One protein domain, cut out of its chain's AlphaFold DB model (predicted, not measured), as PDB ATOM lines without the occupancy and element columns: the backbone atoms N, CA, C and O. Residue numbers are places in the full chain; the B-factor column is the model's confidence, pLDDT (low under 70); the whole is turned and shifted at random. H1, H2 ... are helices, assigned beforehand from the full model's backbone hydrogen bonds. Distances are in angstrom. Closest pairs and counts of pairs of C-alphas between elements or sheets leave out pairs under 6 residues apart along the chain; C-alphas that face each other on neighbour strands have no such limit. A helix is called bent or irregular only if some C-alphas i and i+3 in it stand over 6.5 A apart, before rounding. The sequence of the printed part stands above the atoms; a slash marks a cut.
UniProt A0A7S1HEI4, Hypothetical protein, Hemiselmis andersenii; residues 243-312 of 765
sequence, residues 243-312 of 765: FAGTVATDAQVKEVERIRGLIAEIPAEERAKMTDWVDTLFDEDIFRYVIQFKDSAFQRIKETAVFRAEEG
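What this domain is: This is residues 243 to 312 of the 765 residues of the protein "Hypothetical protein" of Hemiselmis andersenii (UniProt A0A7S1HEI4). Two longer helical pieces, H1 and the arm H4b, run roughly the same way along the body and spread apart as an open wedge, while the other arm of the bent helix H4, H4a, crosses H1 steeply near the wedge's narrow part. The short helices H2 and H3 lie on the path that turns round the wide end of the wedge and comes back to the beginning of H4a. The printed part has 70 residues with four named helices, H1, H2, H3 and H4 in that order, and no named strand; its class is all helix. It is compact, with a radius of gyration of the C-alphas of 12.1 A, and spans 33 by 22 by 19 A.

Where its parts are: Start at Phe 243 and pass residues 243 to 249, which hold no named element. Find C-alpha 250 at (-38.576, 19.767, -13.438); from there H1, residues 250 to 264, runs 21.5 A to C-alpha 264 at (-49.276, 32.408, -27.126). Next come H2, residues 268 to 271, and H3, residues 276 to 279. H4, residues 283 to 310, was assigned as one helix by its hydrogen bonds but is bent: C-alphas 292 and 295 are 9.6 A apart. Its arm H4a, residues 283 to 292, is 14.3 A long. Its arm H4b, residues 295 to 310, covers 24.7 A and ends with C-alpha 310 at (-53.972, 21.642, -44.854); it is irregular, with C-alphas 295 and 298 7.7 A apart.

How they stand to each other: Look first at H1 and H4a, which touch, their closest C-alphas being those of Val 256 and Ile 286 at 5.9 A. They run opposite ways at a steep tilt of 68 degrees, only just short of about perpendicular. H1 touches H4b with residues 259 to 263 alone, closest at the C-alphas of Ile 259 and Phe 298, 5.9 A; they run the same way at a steep tilt of 39 degrees. H4a and H4b touch, closest at the C-alphas of Tyr 289 and Ala 297, 4.8 A. H3 touches H4b at the C-alphas of Val 278 and Ala 305, 5.9 A. H1 and H3 only just touch, with 3 pairs of C-alphas within 8 A. H2 touches no helix but is near H4b. In H1 every O i to N i+4 pair is within hydrogen-bond range, against 5 of 6 in H4a and 11 of 12 in H4b; H2 and H3 are too short for such a pair.

The domain as a whole: The C-alphas of Gly 245 and Glu 269 are the two farthest apart, at 37.5 A. The printed part has no cut, and the links H1 to H2, H2 to H3 and H3 to H4 are tight. In the B-factor column you will find a mean pLDDT of 94.1 for the printed part of this model, and no printed residue is under 70.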
ATOM      1  N   PHE A 243     -47.470  11.549 -18.607       88.31
ATOM      2  CA  PHE A 243     -48.102  10.879 -19.740       88.31
ATOM      3  C   PHE A 243     -47.732   9.393 -19.764       88.31
ATOM      4  O   PHE A 243     -46.558   9.041 -19.658       88.31
ATOM      5  N   ALA A 244     -48.729   8.513 -19.920       81.69
ATOM      6  CA  ALA A 244     -48.548   7.059 -20.023       81.69
ATOM      7  C   ALA A 244     -47.650   6.442 -18.920       81.69
ATOM      8  O   ALA A 244     -46.792   5.603 -19.197       81.69
ATOM      9  N   GLY A 245     -47.809   6.895 -17.670       80.94
ATOM     10  CA  GLY A 245     -47.002   6.457 -16.520       80.94
ATOM     11  C   GLY A 245     -45.572   7.018 -16.471       80.94
ATOM     12  O   GLY A 245     -44.801   6.647 -15.590       80.94
ATOM     13  N   THR A 246     -45.202   7.911 -17.392       86.19
ATOM     14  CA  THR A 246     -43.952   8.683 -17.339       86.19
ATOM     15  C   THR A 246     -44.236  10.043 -16.712       86.19
ATOM     16  O   THR A 246     -44.924  10.862 -17.318       86.19
ATOM     17  N   VAL A 247     -43.703  10.292 -15.516       92.00
ATOM     18  CA  VAL A 247     -43.788  11.596 -14.836       92.00
ATOM     19  C   VAL A 247     -42.741  12.556 -15.411       92.00
ATOM     20  O   VAL A 247     -41.621  12.145 -15.722       92.00
ATOM     21  N   ALA A 248     -43.102  13.828 -15.572       93.62
ATOM     22  CA  ALA A 248     -42.204  14.879 -16.031       93.62
ATOM     23  C   ALA A 248     -41.141  15.221 -14.978       93.62
ATOM     24  O   ALA A 248     -41.424  15.327 -13.787       93.62
ATOM     25  N   THR A 249     -39.907  15.445 -15.429       96.12
ATOM     26  CA  THR A 249     -38.868  16.087 -14.607       96.12
ATOM     27  C   THR A 249     -39.051  17.606 -14.590       96.12
ATOM     28  O   THR A 249     -39.569  18.168 -15.552       96.12
ATOM     29  N   ASP A 250     -38.541  18.297 -13.567       95.50
ATOM     30  CA  ASP A 250     -38.576  19.767 -13.438       95.50
ATOM     31  C   ASP A 250     -38.112  20.509 -14.705       95.50
ATOM     32  O   ASP A 250     -38.601  21.592 -15.023       95.50
ATOM     33  N   ALA A 251     -37.146  19.936 -15.432       96.00
ATOM     34  CA  ALA A 251     -36.640  20.482 -16.687       96.00
ATOM     35  C   ALA A 251     -37.655  20.353 -17.836       96.00
ATOM     36  O   ALA A 251     -37.746  21.244 -18.673       96.00
ATOM     37  N   GLN A 252     -38.432  19.268 -17.867       96.56
ATOM     38  CA  GLN A 252     -39.495  19.058 -18.851       96.56
ATOM     39  C   GLN A 252     -40.752  19.866 -18.518       96.56
ATOM     40  O   GLN A 252     -41.380  20.363 -19.443       96.56
ATOM     41  N   VAL A 253     -41.088  20.051 -17.235       96.00
ATOM     42  CA  VAL A 253     -42.173  20.959 -16.812       96.00
ATOM     43  C   VAL A 253     -41.871  22.385 -17.283       96.00
ATOM     44  O   VAL A 253     -42.674  22.976 -17.995       96.00
ATOM     45  N   LYS A 254     -40.659  22.890 -17.015       96.31
ATOM     46  CA  LYS A 254     -40.213  24.215 -17.487       96.31
ATOM     47  C   LYS A 254     -40.164  24.339 -19.008       96.31
ATOM     48  O   LYS A 254     -40.411  25.415 -19.544       96.31
ATOM     49  N   GLU A 255     -39.849  23.258 -19.718       97.75
ATOM     50  CA  GLU A 255     -39.903  23.242 -21.182       97.75
ATOM     51  C   GLU A 255     -41.352  23.290 -21.695       97.75
ATOM     52  O   GLU A 255     -41.628  24.004 -22.654       97.75
ATOM     53  N   VAL A 256     -42.297  22.615 -21.032       96.69
ATOM     54  CA  VAL A 256     -43.734  22.707 -21.338       96.69
ATOM     55  C   VAL A 256     -44.265  24.122 -21.083       96.69
ATOM     56  O   VAL A 256     -44.872  24.699 -21.984       96.69
ATOM     57  N   GLU A 257     -43.949  24.730 -19.934       96.25
ATOM     58  CA  GLU A 257     -44.262  26.137 -19.622       96.25
ATOM     59  C   GLU A 257     -43.712  27.093 -20.698       96.25
ATOM     60  O   GLU A 257     -44.429  27.951 -21.219       96.25
ATOM     61  N   ARG A 258     -42.441  26.913 -21.088       97.75
ATOM     62  CA  ARG A 258     -41.773  27.714 -22.125       97.75
ATOM     63  C   ARG A 258     -42.447  27.564 -23.490       97.75
ATOM     64  O   ARG A 258     -42.589  28.550 -24.210       97.75
ATOM     65  N   ILE A 259     -42.861  26.352 -23.855       97.94
ATOM     66  CA  ILE A 259     -43.565  26.091 -25.116       97.94
ATOM     67  C   ILE A 259     -44.984  26.669 -25.083       97.94
ATOM     68  O   ILE A 259     -45.401  27.257 -26.078       97.94
ATOM     69  N   ARG A 260     -45.703  26.592 -23.953       96.06
ATOM     70  CA  ARG A 260     -47.015  27.241 -23.775       96.06
ATOM     71  C   ARG A 260     -46.917  28.760 -23.962       96.06
ATOM     72  O   ARG A 260     -47.747  29.334 -24.663       96.06
ATOM     73  N   GLY A 261     -45.865  29.391 -23.432       96.25
ATOM     74  CA  GLY A 261     -45.546  30.797 -23.715       96.25
ATOM     75  C   GLY A 261     -45.309  31.063 -25.209       96.25
ATOM     76  O   GLY A 261     -45.944  31.941 -25.788       96.25
ATOM     77  N   LEU A 262     -44.474  30.253 -25.866       96.94
ATOM     78  CA  LEU A 262     -44.206  30.393 -27.305       96.94
ATOM     79  C   LEU A 262     -45.433  30.160 -28.204       96.94
ATOM     80  O   LEU A 262     -45.480  30.724 -29.293       96.94
ATOM     81  N   ILE A 263     -46.417  29.359 -27.776       96.62
ATOM     82  CA  ILE A 263     -47.696  29.178 -28.487       96.62
ATOM     83  C   ILE A 263     -48.531  30.467 -28.440       96.62
ATOM     84  O   ILE A 263     -49.046  30.911 -29.472       96.62
ATOM     85  N   ALA A 264     -48.608  31.114 -27.274       94.38
ATOM     86  CA  ALA A 264     -49.276  32.408 -27.126       94.38
ATOM     87  C   ALA A 264     -48.595  33.523 -27.951       94.38
ATOM     88  O   ALA A 264     -49.269  34.428 -28.437       94.38
ATOM     89  N   GLU A 265     -47.278  33.429 -28.166       96.19
ATOM     90  CA  GLU A 265     -46.484  34.385 -28.954       96.19
ATOM     91  C   GLU A 265     -46.404  34.072 -30.470       96.19
ATOM     92  O   GLU A 265     -45.710  34.790 -31.194       96.19
ATOM     93  N   ILE A 266     -47.101  33.047 -30.997       95.38
ATOM     94  CA  ILE A 266     -47.071  32.726 -32.444       95.38
ATOM     95  C   ILE A 266     -47.555  33.937 -33.275       95.38
ATOM     96  O   ILE A 266     -48.713  34.346 -33.125       95.38
ATOM     97  N   PRO A 267     -46.734  34.476 -34.206       96.25
ATOM     98  CA  PRO A 267     -47.108  35.627 -35.026       96.25
ATOM     99  C   PRO A 267     -48.360  35.381 -35.872       96.25
ATOM    100  O   PRO A 267     -48.541  34.295 -36.423       96.25
ATOM    101  N   ALA A 268     -49.177  36.420 -36.069       94.00
ATOM    102  CA  ALA A 268     -50.438  36.331 -36.814       94.00
ATOM    103  C   ALA A 268     -50.293  35.719 -38.226       94.00
ATOM    104  O   ALA A 268     -51.156  34.961 -38.655       94.00
ATOM    105  N   GLU A 269     -49.183  35.979 -38.931       94.56
ATOM    106  CA  GLU A 269     -48.905  35.414 -40.265       94.56
ATOM    107  C   GLU A 269     -48.534  33.918 -40.266       94.56
ATOM    108  O   GLU A 269     -48.642  33.252 -41.300       94.56
ATOM    109  N   GLU A 270     -48.056  33.380 -39.143       93.75
ATOM    110  CA  GLU A 270     -47.885  31.935 -38.950       93.75
ATOM    111  C   GLU A 270     -49.202  31.308 -38.483       93.75
ATOM    112  O   GLU A 270     -49.654  30.321 -39.058       93.75
ATOM    113  N   ARG A 271     -49.846  31.939 -37.495       94.12
ATOM    114  CA  ARG A 271     -51.114  31.519 -36.889       94.12
ATOM    115  C   ARG A 271     -52.251  31.408 -37.910       94.12
ATOM    116  O   ARG A 271     -52.993  30.440 -37.874       94.12
ATOM    117  N   ALA A 272     -52.316  32.302 -38.899       93.75
ATOM    118  CA  ALA A 272     -53.286  32.250 -40.002       93.75
ATOM    119  C   ALA A 272     -53.127  31.051 -40.973       93.75
ATOM    120  O   ALA A 272     -53.875  30.951 -41.944       93.75
ATOM    121  N   LYS A 273     -52.148  30.162 -40.751       95.75
ATOM    122  CA  LYS A 273     -51.932  28.908 -41.503       95.75
ATOM    123  C   LYS A 273     -52.196  27.661 -40.646       95.75
ATOM    124  O   LYS A 273     -51.946  26.551 -41.103       95.75
ATOM    125  N   MET A 274     -52.623  27.848 -39.401       96.12
ATOM    126  CA  MET A 274     -52.829  26.807 -38.396       96.12
ATOM    127  C   MET A 274     -54.316  26.703 -38.053       96.12
ATOM    128  O   MET A 274     -55.062  27.654 -38.273       96.12
ATOM    129  N   THR A 275     -54.745  25.573 -37.491       92.06
ATOM    130  CA  THR A 275     -56.038  25.506 -36.793       92.06
ATOM    131  C   THR A 275     -55.897  25.886 -35.320       92.06
ATOM    132  O   THR A 275     -54.833  25.720 -34.711       92.06
ATOM    133  N   ASP A 276     -57.008  26.329 -34.728       91.69
ATOM    134  CA  ASP A 276     -57.130  26.702 -33.309       91.69
ATOM    135  C   ASP A 276     -56.821  25.535 -32.347       91.69
ATOM    136  O   ASP A 276     -56.607  25.740 -31.153       91.69
ATOM    137  N   TRP A 277     -56.696  24.304 -32.872       93.19
ATOM    138  CA  TRP A 277     -56.140  23.138 -32.175       93.19
ATOM    139  C   TRP A 277     -54.877  23.471 -31.370       93.19
ATOM    140  O   TRP A 277     -54.707  22.951 -30.267       93.19
ATOM    141  N   VAL A 278     -54.011  24.351 -31.890       93.19
ATOM    142  CA  VAL A 278     -52.749  24.735 -31.236       93.19
ATOM    143  C   VAL A 278     -52.949  25.393 -29.863       93.19
ATOM    144  O   VAL A 278     -52.093  25.241 -28.993       93.19
ATOM    145  N   ASP A 279     -54.085  26.058 -29.641       89.81
ATOM    146  CA  ASP A 279     -54.432  26.697 -28.365       89.81
ATOM    147  C   ASP A 279     -55.205  25.756 -27.426       89.81
ATOM    148  O   ASP A 279     -55.237  25.977 -26.218       89.81
ATOM    149  N   THR A 280     -55.773  24.665 -27.957       88.69
ATOM    150  CA  THR A 280     -56.471  23.621 -27.176       88.69
ATOM    151  C   THR A 280     -55.530  22.619 -26.490       88.69
ATOM    152  O   THR A 280     -55.992  21.649 -25.893       88.69
ATOM    153  N   LEU A 281     -54.209  22.816 -26.583       89.69
ATOM    154  CA  LEU A 281     -53.213  21.873 -26.069       89.69
ATOM    155  C   LEU A 281     -53.099  21.939 -24.540       89.69
ATOM    156  O   LEU A 281     -52.731  22.970 -23.963       89.69
ATOM    157  N   PHE A 282     -53.324  20.798 -23.890       88.69
ATOM    158  CA  PHE A 282     -53.049  20.593 -22.467       88.69
ATOM    159  C   PHE A 282     -51.539  20.427 -22.224       88.69
ATOM    160  O   PHE A 282     -50.757  20.230 -23.160       88.69
ATOM    161  N   ASP A 283     -51.091  20.521 -20.971       90.81
ATOM    162  CA  ASP A 283     -49.665  20.347 -20.662       90.81
ATOM    163  C   ASP A 283     -49.198  18.916 -20.966       90.81
ATOM    164  O   ASP A 283     -48.082  18.728 -21.448       90.81
ATOM    165  N   GLU A 284     -50.074  17.915 -20.822       89.50
ATOM    166  CA  GLU A 284     -49.857  16.548 -21.299       89.50
ATOM    167  C   GLU A 284     -49.638  16.473 -22.815       89.50
ATOM    168  O   GLU A 284     -48.771  15.723 -23.268       89.50
ATOM    169  N   ASP A 285     -50.371  17.257 -23.615       90.12
ATOM    170  CA  ASP A 285     -50.172  17.292 -25.064       90.12
ATOM    171  C   ASP A 285     -48.772  17.800 -25.398       90.12
ATOM    172  O   ASP A 285     -48.013  17.110 -26.083       90.12
ATOM    173  N   ILE A 286     -48.401  18.964 -24.860       94.12
ATOM    174  CA  ILE A 286     -47.087  19.581 -25.072       94.12
ATOM    175  C   ILE A 286     -45.973  18.649 -24.562       94.12
ATOM    176  O   ILE A 286     -44.974  18.429 -25.255       94.12
ATOM    177  N   PHE A 287     -46.163  18.019 -23.400       94.00
ATOM    178  CA  PHE A 287     -45.205  17.096 -22.790       94.00
ATOM    179  C   PHE A 287     -44.877  15.893 -23.688       94.00
ATOM    180  O   PHE A 287     -43.720  15.470 -23.747       94.00
ATOM    181  N   ARG A 288     -45.832  15.379 -24.479       92.31
ATOM    182  CA  ARG A 288     -45.554  14.318 -25.470       92.31
ATOM    183  C   ARG A 288     -44.613  14.772 -26.577       92.31
ATOM    184  O   ARG A 288     -43.740  13.995 -26.977       92.31
ATOM    185  N   TYR A 289     -44.755  16.008 -27.058       94.81
ATOM    186  CA  TYR A 289     -43.820  16.580 -28.030       94.81
ATOM    187  C   TYR A 289     -42.437  16.783 -27.392       94.81
ATOM    188  O   TYR A 289     -41.436  16.447 -28.023       94.81
ATOM    189  N   VAL A 290     -42.363  17.210 -26.125       95.06
ATOM    190  CA  VAL A 290     -41.100  17.312 -25.363       95.06
ATOM    191  C   VAL A 290     -40.424  15.943 -25.186       95.06
ATOM    192  O   VAL A 290     -39.220  15.827 -25.408       95.06
ATOM    193  N   ILE A 291     -41.169  14.878 -24.866       91.25
ATOM    194  CA  ILE A 291     -40.626  13.507 -24.782       91.25
ATOM    195  C   ILE A 291     -40.090  13.034 -26.144       91.25
ATOM    196  O   ILE A 291     -38.981  12.498 -26.222       91.25
ATOM    197  N   GLN A 292     -40.879  13.189 -27.212       90.19
ATOM    198  CA  GLN A 292     -40.606  12.561 -28.511       90.19
ATOM    199  C   GLN A 292     -39.622  13.357 -29.386       90.19
ATOM    200  O   GLN A 292     -38.839  12.747 -30.116       90.19
ATOM    201  N   PHE A 293     -39.644  14.692 -29.315       92.75
ATOM    202  CA  PHE A 293     -38.875  15.597 -30.184       92.75
ATOM    203  C   PHE A 293     -37.916  16.536 -29.436       92.75
ATOM    204  O   PHE A 293     -37.088  17.177 -30.087       92.75
ATOM    205  N   LYS A 294     -37.976  16.591 -28.095       92.06
ATOM    206  CA  LYS A 294     -37.071  17.386 -27.241       92.06
ATOM    207  C   LYS A 294     -37.040  18.852 -27.691       92.06
ATOM    208  O   LYS A 294     -38.094  19.438 -27.901       92.06
ATOM    209  N   ASP A 295     -35.856  19.408 -27.921       92.75
ATOM    210  CA  ASP A 295     -35.591  20.782 -28.362       92.75
ATOM    211  C   ASP A 295     -36.378  21.206 -29.628       92.75
ATOM    212  O   ASP A 295     -36.567  22.395 -29.876       92.75
ATOM    213  N   SER A 296     -36.860  20.250 -30.438       95.50
ATOM    214  CA  SER A 296     -37.688  20.503 -31.633       95.50
ATOM    215  C   SER A 296     -39.207  20.470 -31.380       95.50
ATOM    216  O   SER A 296     -39.984  20.617 -32.324       95.50
ATOM    217  N   ALA A 297     -39.656  20.280 -30.133       97.06
ATOM    218  CA  ALA A 297     -41.065  20.094 -29.772       97.06
ATOM    219  C   ALA A 297     -41.985  21.223 -30.264       97.06
ATOM    220  O   ALA A 297     -42.959  20.944 -30.960       97.06
ATOM    221  N   PHE A 298     -41.656  22.490 -29.979       97.44
ATOM    222  CA  PHE A 298     -42.464  23.640 -30.413       97.44
ATOM    223  C   PHE A 298     -42.597  23.733 -31.938       97.44
ATOM    224  O   PHE A 298     -43.700  23.875 -32.461       97.44
ATOM    225  N   GLN A 299     -41.484  23.592 -32.663       97.06
ATOM    226  CA  GLN A 299     -41.498  23.611 -34.127       97.06
ATOM    227  C   GLN A 299     -42.396  22.496 -34.683       97.06
ATOM    228  O   GLN A 299     -43.136  22.715 -35.640       97.06
ATOM    229  N   ARG A 300     -42.404  21.325 -34.037       96.75
ATOM    230  CA  ARG A 300     -43.238  20.196 -34.449       96.75
ATOM    231  C   ARG A 300     -44.714  20.324 -34.067       96.75
ATOM    232  O   ARG A 300     -45.563  19.776 -34.772       96.75
ATOM    233  N   ILE A 301     -45.032  21.083 -33.020       97.00
ATOM    234  CA  ILE A 301     -46.402  21.525 -32.728       97.00
ATOM    235  C   ILE A 301     -46.891  22.452 -33.850       97.00
ATOM    236  O   ILE A 301     -47.932  22.167 -34.437       97.00
ATOM    237  N   LYS A 302     -46.106  23.473 -34.239       96.75
ATOM    238  CA  LYS A 302     -46.447  24.375 -35.360       96.75
ATOM    239  C   LYS A 302     -46.669  23.617 -36.675       96.75
ATOM    240  O   LYS A 302     -47.695  23.794 -37.321       96.75
ATOM    241  N   GLU A 303     -45.749  22.724 -37.044       97.25
ATOM    242  CA  GLU A 303     -45.882  21.869 -38.238       97.25
ATOM    243  C   GLU A 303     -47.118  20.964 -38.191       97.25
ATOM    244  O   GLU A 303     -47.699  20.660 -39.230       97.25
ATOM    245  N   THR A 304     -47.542  20.538 -36.999       97.12
ATOM    246  CA  THR A 304     -48.758  19.736 -36.840       97.12
ATOM    247  C   THR A 304     -50.018  20.586 -36.944       97.12
ATOM    248  O   THR A 304     -50.959  20.157 -37.600       97.12
ATOM    249  N   ALA A 305     -50.032  21.799 -36.394       96.94
ATOM    250  CA  ALA A 305     -51.164  22.713 -36.531       96.94
ATOM    251  C   ALA A 305     -51.387  23.154 -37.994       96.94
ATOM    252  O   ALA A 305     -52.530  23.246 -38.435       96.94
ATOM    253  N   VAL A 306     -50.310  23.339 -38.772       97.69
ATOM    254  CA  VAL A 306     -50.396  23.562 -40.231       97.69
ATOM    255  C   VAL A 306     -50.896  22.308 -40.956       97.69
ATOM    256  O   VAL A 306     -51.847  22.393 -41.726       97.69
ATOM    257  N   PHE A 307     -50.342  21.126 -40.662       97.38
ATOM    258  CA  PHE A 307     -50.819  19.857 -41.233       97.38
ATOM    259  C   PHE A 307     -52.315  19.604 -40.954       97.38
ATOM    260  O   PHE A 307     -53.035  19.125 -41.831       97.38
ATOM    261  N   ARG A 308     -52.807  19.947 -39.754       97.00
ATOM    262  CA  ARG A 308     -54.231  19.831 -39.402       97.00
ATOM    263  C   ARG A 308     -55.114  20.775 -40.216       97.00
ATOM    264  O   ARG A 308     -56.219  20.368 -40.566       97.00
ATOM    265  N   ALA A 309     -54.622  21.965 -40.563       96.25
ATOM    266  CA  ALA A 309     -55.316  22.900 -41.446       96.25
ATOM    267  C   ALA A 309     -55.309  22.420 -42.908       96.25
ATOM    268  O   ALA A 309     -56.369  22.310 -43.520       96.25
ATOM    269  N   GLU A 310     -54.138  22.071 -43.454       95.75
ATOM    270  CA  GLU A 310     -53.972  21.642 -44.854       95.75
ATOM    271  C   GLU A 310     -54.748  20.358 -45.188       95.75
ATOM    272  O   GLU A 310     -55.299  20.229 -46.283       95.75
ATOM    273  N   GLU A 311     -54.824  19.414 -44.247       95.00
ATOM    274  CA  GLU A 311     -55.594  18.177 -44.401       95.00
ATOM    275  C   GLU A 311     -57.000  18.253 -43.776       95.00
ATOM    276  O   GLU A 311     -57.715  17.255 -43.811       95.00
ATOM    277  N   GLY A 312     -57.432  19.377 -43.192       95.50
ATOM    278  CA  GLY A 312     -58.758  19.506 -42.563       95.50
ATOM    279  C   GLY A 312     -59.046  18.415 -41.519       95.50
ATOM    280  O   GLY A 312     -60.053  17.711 -41.608       95.50
TER     281      GLY A 312